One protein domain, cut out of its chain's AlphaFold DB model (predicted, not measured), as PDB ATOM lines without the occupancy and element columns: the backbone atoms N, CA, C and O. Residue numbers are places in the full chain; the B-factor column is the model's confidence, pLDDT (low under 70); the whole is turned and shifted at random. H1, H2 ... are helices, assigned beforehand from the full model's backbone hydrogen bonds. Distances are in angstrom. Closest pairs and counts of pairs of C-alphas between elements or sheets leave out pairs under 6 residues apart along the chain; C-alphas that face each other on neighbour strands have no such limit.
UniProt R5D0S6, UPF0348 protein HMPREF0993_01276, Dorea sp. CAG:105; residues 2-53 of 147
ATOM      1  N   LYS A   2     -38.009 -34.375 -34.555       87.75
ATOM      2  CA  LYS A   2     -37.643 -34.240 -33.133       87.75
ATOM      3  C   LYS A   2     -38.519 -33.226 -32.390       87.75
ATOM      4  O   LYS A   2     -38.899 -33.488 -31.256       87.75
ATOM      5  N   TYR A   3     -38.833 -32.097 -33.022       92.56
ATOM      6  CA  TYR A   3     -39.579 -30.991 -32.415       92.56
ATOM      7  C   TYR A   3     -41.069 -31.052 -32.748       92.56
ATOM      8  O   TYR A   3     -41.447 -31.518 -33.826       92.56
ATOM      9  N   LEU A   4     -41.896 -30.571 -31.819       91.50
ATOM     10  CA  LEU A   4     -43.348 -30.562 -31.968       91.50
ATOM     11  C   LEU A   4     -43.769 -29.649 -33.133       91.50
ATOM     12  O   LEU A   4     -43.229 -28.558 -33.305       91.50
ATOM     13  N   ASP A   5     -44.746 -30.083 -33.931       90.25
ATOM     14  CA  ASP A   5     -45.286 -29.351 -35.090       90.25
ATOM     15  C   ASP A   5     -44.284 -28.998 -36.209       90.25
ATOM     16  O   ASP A   5     -44.603 -28.198 -37.094       90.25
ATOM     17  N   ILE A   6     -43.097 -29.611 -36.226       93.00
ATOM     18  CA  ILE A   6     -42.162 -29.520 -37.353       93.00
ATOM     19  C   ILE A   6     -42.388 -30.719 -38.277       93.00
ATOM     20  O   ILE A   6     -42.323 -31.870 -37.848       93.00
ATOM     21  N   THR A   7     -42.686 -30.444 -39.549       92.25
ATOM     22  CA  THR A   7     -42.749 -31.436 -40.635       92.25
ATOM     23  C   THR A   7     -41.453 -31.425 -41.439       92.25
ATOM     24  O   THR A   7     -40.634 -30.521 -41.291       92.25
ATOM     25  N   GLU A   8     -41.249 -32.422 -42.303       92.00
ATOM     26  CA  GLU A   8     -40.025 -32.534 -43.119       92.00
ATOM     27  C   GLU A   8     -39.889 -31.387 -44.107       92.00
ATOM     28  O   GLU A   8     -38.840 -30.756 -44.169       92.00
ATOM     29  N   ASP A   9     -40.991 -31.032 -44.764       91.81
ATOM     30  CA  ASP A   9     -41.062 -29.856 -45.626       91.81
ATOM     31  C   ASP A   9     -40.684 -28.564 -44.882       91.81
ATOM     32  O   ASP A   9     -39.859 -27.787 -45.360       91.81
ATOM     33  N   LEU A  10     -41.228 -28.357 -43.674       92.88
ATOM     34  CA  LEU A  10     -40.920 -27.168 -42.879       92.88
ATOM     35  C   LEU A  10     -39.461 -27.166 -42.405       92.88
ATOM     36  O   LEU A  10     -38.814 -26.126 -42.459       92.88
ATOM     37  N   ALA A  11     -38.923 -28.311 -41.981       94.19
ATOM     38  CA  ALA A  11     -37.520 -28.424 -41.590       94.19
ATOM     39  C   ALA A  11     -36.580 -28.098 -42.760       94.19
ATOM     40  O   ALA A  11     -35.663 -27.299 -42.596       94.19
ATOM     41  N   ASN A  12     -36.845 -28.652 -43.946       94.25
ATOM     42  CA  ASN A  12     -36.056 -28.378 -45.145       94.25
ATOM     43  C   ASN A  12     -36.123 -26.897 -45.535       94.25
ATOM     44  O   ASN A  12     -35.094 -26.294 -45.825       94.25
ATOM     45  N   ARG A  13     -37.306 -26.274 -45.469       93.19
ATOM     46  CA  ARG A  13     -37.448 -24.828 -45.691       93.19
ATOM     47  C   ARG A  13     -36.654 -23.989 -44.697       93.19
ATOM     48  O   ARG A  13     -35.981 -23.058 -45.120       93.19
ATOM     49  N   ILE A  14     -36.728 -24.318 -43.405       94.69
ATOM     50  CA  ILE A  14     -35.961 -23.622 -42.364       94.69
ATOM     51  C   ILE A  14     -34.470 -23.692 -42.684       94.69
ATOM     52  O   ILE A  14     -33.805 -22.665 -42.653       94.69
ATOM     53  N   MET A  15     -33.960 -24.874 -43.033       95.38
ATOM     54  CA  MET A  15     -32.545 -25.055 -43.359       95.38
ATOM     55  C   MET A  15     -32.128 -24.305 -44.628       95.38
ATOM     56  O   MET A  15     -31.042 -23.740 -44.658       95.38
ATOM     57  N   ASN A  16     -32.984 -24.262 -45.650       95.88
ATOM     58  CA  ASN A  16     -32.687 -23.582 -46.913       95.88
ATOM     59  C   ASN A  16     -32.667 -22.051 -46.795       95.88
ATOM     60  O   ASN A  16     -32.024 -21.401 -47.609       95.88
ATOM     61  N   HIS A  17     -33.381 -21.490 -45.819       94.88
ATOM     62  CA  HIS A  17     -33.520 -20.045 -45.629       94.88
ATOM     63  C   HIS A  17     -32.832 -19.533 -44.361       94.88
ATOM     64  O   HIS A  17     -33.014 -18.376 -43.990       94.88
ATOM     65  N   ILE A  18     -32.064 -20.376 -43.664       94.19
ATOM     66  CA  ILE A  18     -31.487 -20.026 -42.359       94.19
ATOM     67  C   ILE A  18     -30.552 -18.811 -42.442       94.19
ATOM     68  O   ILE A  18     -30.540 -17.990 -41.527       94.19
ATOM     69  N   ASP A  19     -29.836 -18.670 -43.559       95.31
ATOM     70  CA  ASP A  19     -28.909 -17.564 -43.817       95.31
ATOM     71  C   ASP A  19     -29.635 -16.244 -44.153       95.31
ATOM     72  O   ASP A  19     -29.043 -15.171 -44.057       95.31
ATOM     73  N   ASP A  20     -30.932 -16.306 -44.483       95.44
ATOM     74  CA  ASP A  20     -31.784 -15.153 -44.810       95.44
ATOM     75  C   ASP A  20     -32.536 -14.594 -43.579       95.44
ATOM     76  O   ASP A  20     -33.418 -13.733 -43.704       95.44
ATOM     77  N   LEU A  21     -32.251 -15.110 -42.376       94.25
ATOM     78  CA  LEU A  21     -32.929 -14.715 -41.143       94.25
ATOM     79  C   LEU A  21     -32.461 -13.330 -40.679       94.25
ATOM     80  O   LEU A  21     -31.323 -13.152 -40.249       94.25
ATOM     81  N   ILE A  22     -33.379 -12.358 -40.688       94.06
ATOM     82  CA  ILE A  22     -33.132 -10.990 -40.194       94.06
ATOM     83  C   ILE A  22     -33.927 -10.721 -38.915       94.06
ATOM     84  O   ILE A  22     -33.410 -10.165 -37.947       94.06
ATOM     85  N   SER A  23     -35.204 -11.104 -38.900       93.44
ATOM     86  CA  SER A  23     -36.071 -10.968 -37.727       93.44
ATOM     87  C   SER A  23     -37.063 -12.118 -37.647       93.44
ATOM     88  O   SER A  23     -37.340 -12.785 -38.641       93.44
ATOM     89  N   TYR A  24     -37.622 -12.345 -36.460       92.06
ATOM     90  CA  TYR A  24     -38.572 -13.430 -36.231       92.06
ATOM     91  C   TYR A  24     -39.824 -13.320 -37.121       92.06
ATOM     92  O   TYR A  24     -40.243 -14.311 -37.715       92.06
ATOM     93  N   GLU A  25     -40.393 -12.119 -37.245       93.94
ATOM     94  CA  GLU A  25     -41.583 -11.854 -38.067       93.94
ATOM     95  C   GLU A  25     -41.279 -12.061 -39.555       93.94
ATOM     96  O   GLU A  25     -41.972 -12.826 -40.228       93.94
ATOM     97  N   GLN A  26     -40.177 -11.476 -40.042       95.81
ATOM     98  CA  GLN A  26     -39.738 -11.650 -41.429       95.81
ATOM     99  C   GLN A  26     -39.445 -13.117 -41.759       95.81
ATOM    100  O   GLN A  26     -39.809 -13.586 -42.834       95.81
ATOM    101  N   PHE A  27     -38.826 -13.863 -40.843       96.12
ATOM    102  CA  PHE A  27     -38.535 -15.276 -41.059       96.12
ATOM    103  C   PHE A  27     -39.813 -16.125 -41.091       96.12
ATOM    104  O   PHE A  27     -39.939 -17.029 -41.916       96.12
ATOM    105  N   CYS A  28     -40.809 -15.805 -40.256       95.81
ATOM    106  CA  CYS A  28     -42.123 -16.447 -40.328       95.81
ATOM    107  C   CYS A  28     -42.801 -16.220 -41.689       95.81
ATOM    108  O   CYS A  28     -43.389 -17.155 -42.237       95.81
ATOM    109  N   ASP A  29     -42.702 -15.008 -42.240       94.19
ATOM    110  CA  ASP A  29     -43.237 -14.686 -43.566       94.19
ATOM    111  C   ASP A  29     -42.461 -15.371 -44.697       94.19
ATOM    112  O   ASP A  29     -43.077 -15.855 -45.647       94.19
ATOM    113  N   LEU A  30     -41.136 -15.487 -44.574       94.25
ATOM    114  CA  LEU A  30     -40.284 -16.177 -45.548       94.25
ATOM    115  C   LEU A  30     -40.610 -17.677 -45.648       94.25
ATOM    116  O   LEU A  30     -40.616 -18.247 -46.736       94.25
ATOM    117  N   LEU A  31     -40.922 -18.318 -44.520       93.94
ATOM    118  CA  LEU A  31     -41.264 -19.744 -44.464       93.94
ATOM    119  C   LEU A  31     -42.719 -20.049 -44.852       93.94
ATOM    120  O   LEU A  31     -43.092 -21.222 -44.984       93.94
ATOM    121  N   LYS A  32     -43.557 -19.016 -44.996       91.69
ATOM    122  CA  LYS A  32     -44.982 -19.152 -45.296       91.69
ATOM    123  C   LYS A  32     -45.194 -19.839 -46.638       91.69
ATOM    124  O   LYS A  32     -44.561 -19.529 -47.643       91.69
ATOM    125  N   SER A  33     -46.156 -20.753 -46.675       88.81
ATOM    126  CA  SER A  33     -46.553 -21.438 -47.901       88.81
ATOM    127  C   SER A  33     -48.065 -21.588 -47.976       88.81
ATOM    128  O   SER A  33     -48.783 -21.238 -47.040       88.81
ATOM    129  N   ARG A  34     -48.570 -22.112 -49.097       86.25
ATOM    130  CA  ARG A  34     -50.012 -22.339 -49.269       86.25
ATOM    131  C   ARG A  34     -50.587 -23.271 -48.195       86.25
ATOM    132  O   ARG A  34     -51.730 -23.089 -47.791       86.25
ATOM    133  N   ASP A  35     -49.778 -24.215 -47.714       85.31
ATOM    134  CA  ASP A  35     -50.202 -25.270 -46.790       85.31
ATOM    135  C   ASP A  35     -49.796 -24.990 -45.324       85.31
ATOM    136  O   ASP A  35     -50.175 -25.732 -44.413       85.31
ATOM    137  N   LEU A  36     -49.041 -23.911 -45.065       88.50
ATOM    138  CA  LEU A  36     -48.581 -23.515 -43.730       88.50
ATOM    139  C   LEU A  36     -48.950 -22.066 -43.415       88.50
ATOM    140  O   LEU A  36     -48.457 -21.115 -44.020       88.50
ATOM    141  N   THR A  37     -49.796 -21.900 -42.399       91.56
ATOM    142  CA  THR A  37     -50.171 -20.580 -41.894       91.56
ATOM    143  C   THR A  37     -49.046 -19.964 -41.070       91.56
ATOM    144  O   THR A  37     -48.288 -20.666 -40.397       91.56
ATOM    145  N   TYR A  38     -49.002 -18.630 -41.052       93.19
ATOM    146  CA  TYR A  38     -48.075 -17.855 -40.224       93.19
ATOM    147  C   TYR A  38     -48.098 -18.314 -38.757       93.19
ATOM    148  O   TYR A  38     -47.061 -18.594 -38.168       93.19
ATOM    149  N   THR A  39     -49.292 -18.484 -38.177       93.75
ATOM    150  CA  THR A  39     -49.455 -18.907 -36.778       93.75
ATOM    151  C   THR A  39     -48.859 -20.286 -36.508       93.75
ATOM    152  O   THR A  39     -48.306 -20.512 -35.433       93.75
ATOM    153  N   ARG A  40     -48.965 -21.223 -37.462       93.50
ATOM    154  CA  ARG A  40     -48.358 -22.550 -37.322       93.50
ATOM    155  C   ARG A  40     -46.838 -22.447 -37.363       93.50
ATOM    156  O   ARG A  40     -46.199 -22.990 -36.477       93.50
ATOM    157  N   ILE A  41     -46.281 -21.713 -38.325       95.19
ATOM    158  CA  ILE A  41     -44.830 -21.510 -38.450       95.19
ATOM    159  C   ILE A  41     -44.259 -20.842 -37.200       95.19
ATOM    160  O   ILE A  41     -43.323 -21.370 -36.607       95.19
ATOM    161  N   SER A  42     -44.865 -19.740 -36.756       95.75
ATOM    162  CA  SER A  42     -44.457 -19.031 -35.543       95.75
ATOM    163  C   SER A  42     -44.428 -19.974 -34.333       95.75
ATOM    164  O   SER A  42     -43.404 -20.096 -33.654       95.75
ATOM    165  N   ARG A  43     -45.499 -20.746 -34.110       95.00
ATOM    166  CA  ARG A  43     -45.536 -21.737 -33.025       95.00
ATOM    167  C   ARG A  43     -44.442 -22.797 -33.167       95.00
ATOM    168  O   ARG A  43     -43.748 -23.087 -32.198       95.00
ATOM    169  N   SER A  44     -44.251 -23.338 -34.366       95.12
ATOM    170  CA  SER A  44     -43.237 -24.359 -34.629       95.12
ATOM    171  C   SER A  44     -41.806 -23.845 -34.387       95.12
ATOM    172  O   SER A  44     -40.985 -24.565 -33.821       95.12
ATOM    173  N   LEU A  45     -41.506 -22.589 -34.735       95.19
ATOM    174  CA  LEU A  45     -40.219 -21.958 -34.421       95.19
ATOM    175  C   LEU A  45     -40.020 -21.786 -32.908       95.19
ATOM    176  O   LEU A  45     -38.925 -22.033 -32.404       95.19
ATOM    177  N   LEU A  46     -41.076 -21.432 -32.162       95.00
ATOM    178  CA  LEU A  46     -41.019 -21.383 -30.696       95.00
ATOM    179  C   LEU A  46     -40.772 -22.765 -30.090       95.00
ATOM    180  O   LEU A  46     -39.996 -22.871 -29.144       95.00
ATOM    181  N   HIS A  47     -41.354 -23.832 -30.646       95.12
ATOM    182  CA  HIS A  47     -41.061 -25.192 -30.192       95.12
ATOM    183  C   HIS A  47     -39.579 -25.553 -30.366       95.12
ATOM    184  O   HIS A  47     -39.003 -26.186 -29.485       95.12
ATOM    185  N   ILE A  48     -38.935 -25.118 -31.454       94.06
ATOM    186  CA  ILE A  48     -37.486 -25.306 -31.639       94.06
ATOM    187  C   ILE A  48     -36.701 -24.507 -30.590       94.06
ATOM    188  O   ILE A  48     -35.827 -25.059 -29.916       94.06
ATOM    189  N   LEU A  49     -37.027 -23.222 -30.429       93.62
ATOM    190  CA  LEU A  49     -36.323 -22.308 -29.526       93.62
ATOM    191  C   LEU A  49     -36.421 -22.745 -28.055       93.62
ATOM    192  O   LEU A  49     -35.438 -22.696 -27.320       93.62
ATOM    193  N   LEU A  50     -37.594 -23.231 -27.646       94.50
ATOM    194  CA  LEU A  50     -37.876 -23.733 -26.298       94.50
ATOM    195  C   LEU A  50     -37.561 -25.226 -26.128       94.50
ATOM    196  O   LEU A  50     -37.828 -25.788 -25.071       94.50
ATOM    197  N   GLN A  51     -36.994 -25.876 -27.150       93.75
ATOM    198  CA  GLN A  51     -36.646 -27.300 -27.139       93.75
ATOM    199  C   GLN A  51     -37.830 -28.248 -26.852       93.75
ATOM    200  O   GLN A  51     -37.627 -29.341 -26.327       93.75
ATOM    201  N   ILE A  52     -39.048 -27.869 -27.249       94.31
ATOM    202  CA  ILE A  52     -40.275 -28.657 -27.071       94.31
ATOM    203  C   ILE A  52     -40.327 -29.769 -28.125       94.31
ATOM    204  O   ILE A  52     -40.466 -29.518 -29.330       94.31
ATOM    205  N   LYS A  53     -40.216 -31.021 -27.674       94.19
ATOM    206  CA  LYS A  53     -40.178 -32.197 -28.551       94.19
ATOM    207  C   LYS A  53     -41.510 -32.926 -28.583       94.19
ATOM    208  O   LYS A  53     -42.268 -32.937 -27.617       94.19
TER     209      LYS A  53
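This is residues 2 to 53 of the 147 residues of the protein "UPF0348 protein HMPREF0993_01276" of Dorea sp. CAG:105 (UniProt R5D0S6). Three short helices with their centres in a triangle make a small rounded body: H2 packs at a steep tilt on the first part of H3, the longest helix, while H1 lies near H3 without touching it and is set off from H2. The two ends of the printed part come back together beyond H1 and H3. The printed part has 52 residues, with three named helices in the order H1, H2, H3 and no named strand; the class is all helix, with 28 residues in the helices. The whole is compact, with a radius of gyration of the C-alphas of 10.0 A and spans of 24 by 22 by 19 A.

H3, residues 38 to 49, is 16.5 A from first to last C-alpha and ends at C-alpha 49, at (-36.323, -22.308, -29.526). H2, residues 24 to 30, measures 9.9 A and begins at C-alpha 24, at (-38.572, -13.430, -36.231). H1, residues 8 to 16, measures 12.2 A and begins at C-alpha 8, at (-40.025, -32.534, -43.119).

H3 touches H2 with residues 38 to 42 alone. Their closest C-alphas, those of Ser 42 and Cys 28, are 5.9 A apart. The two helices run opposite ways at a steep tilt of 55 degrees, with their centres 10.4 A apart. H1 and H3 are near each other, with 6 pairs of C-alphas within 10 A but no pair within 8 A. H1 and H2 are apart. In H1, H2 and H3 every O i to N i+4 pair is within hydrogen-bond range.

The two C-alphas farthest apart, those of Arg 34 and Gln 51, are 26.3 A from each other, while the first and last printed C-alphas, Lys 2 and Lys 53, are 5.6 A apart. The links from H1 to H2 and from H2 to H3 are short, with 7 residues each. The printed part has no cut. Its mean pLDDT is 93.3, and no printed residue is under 70.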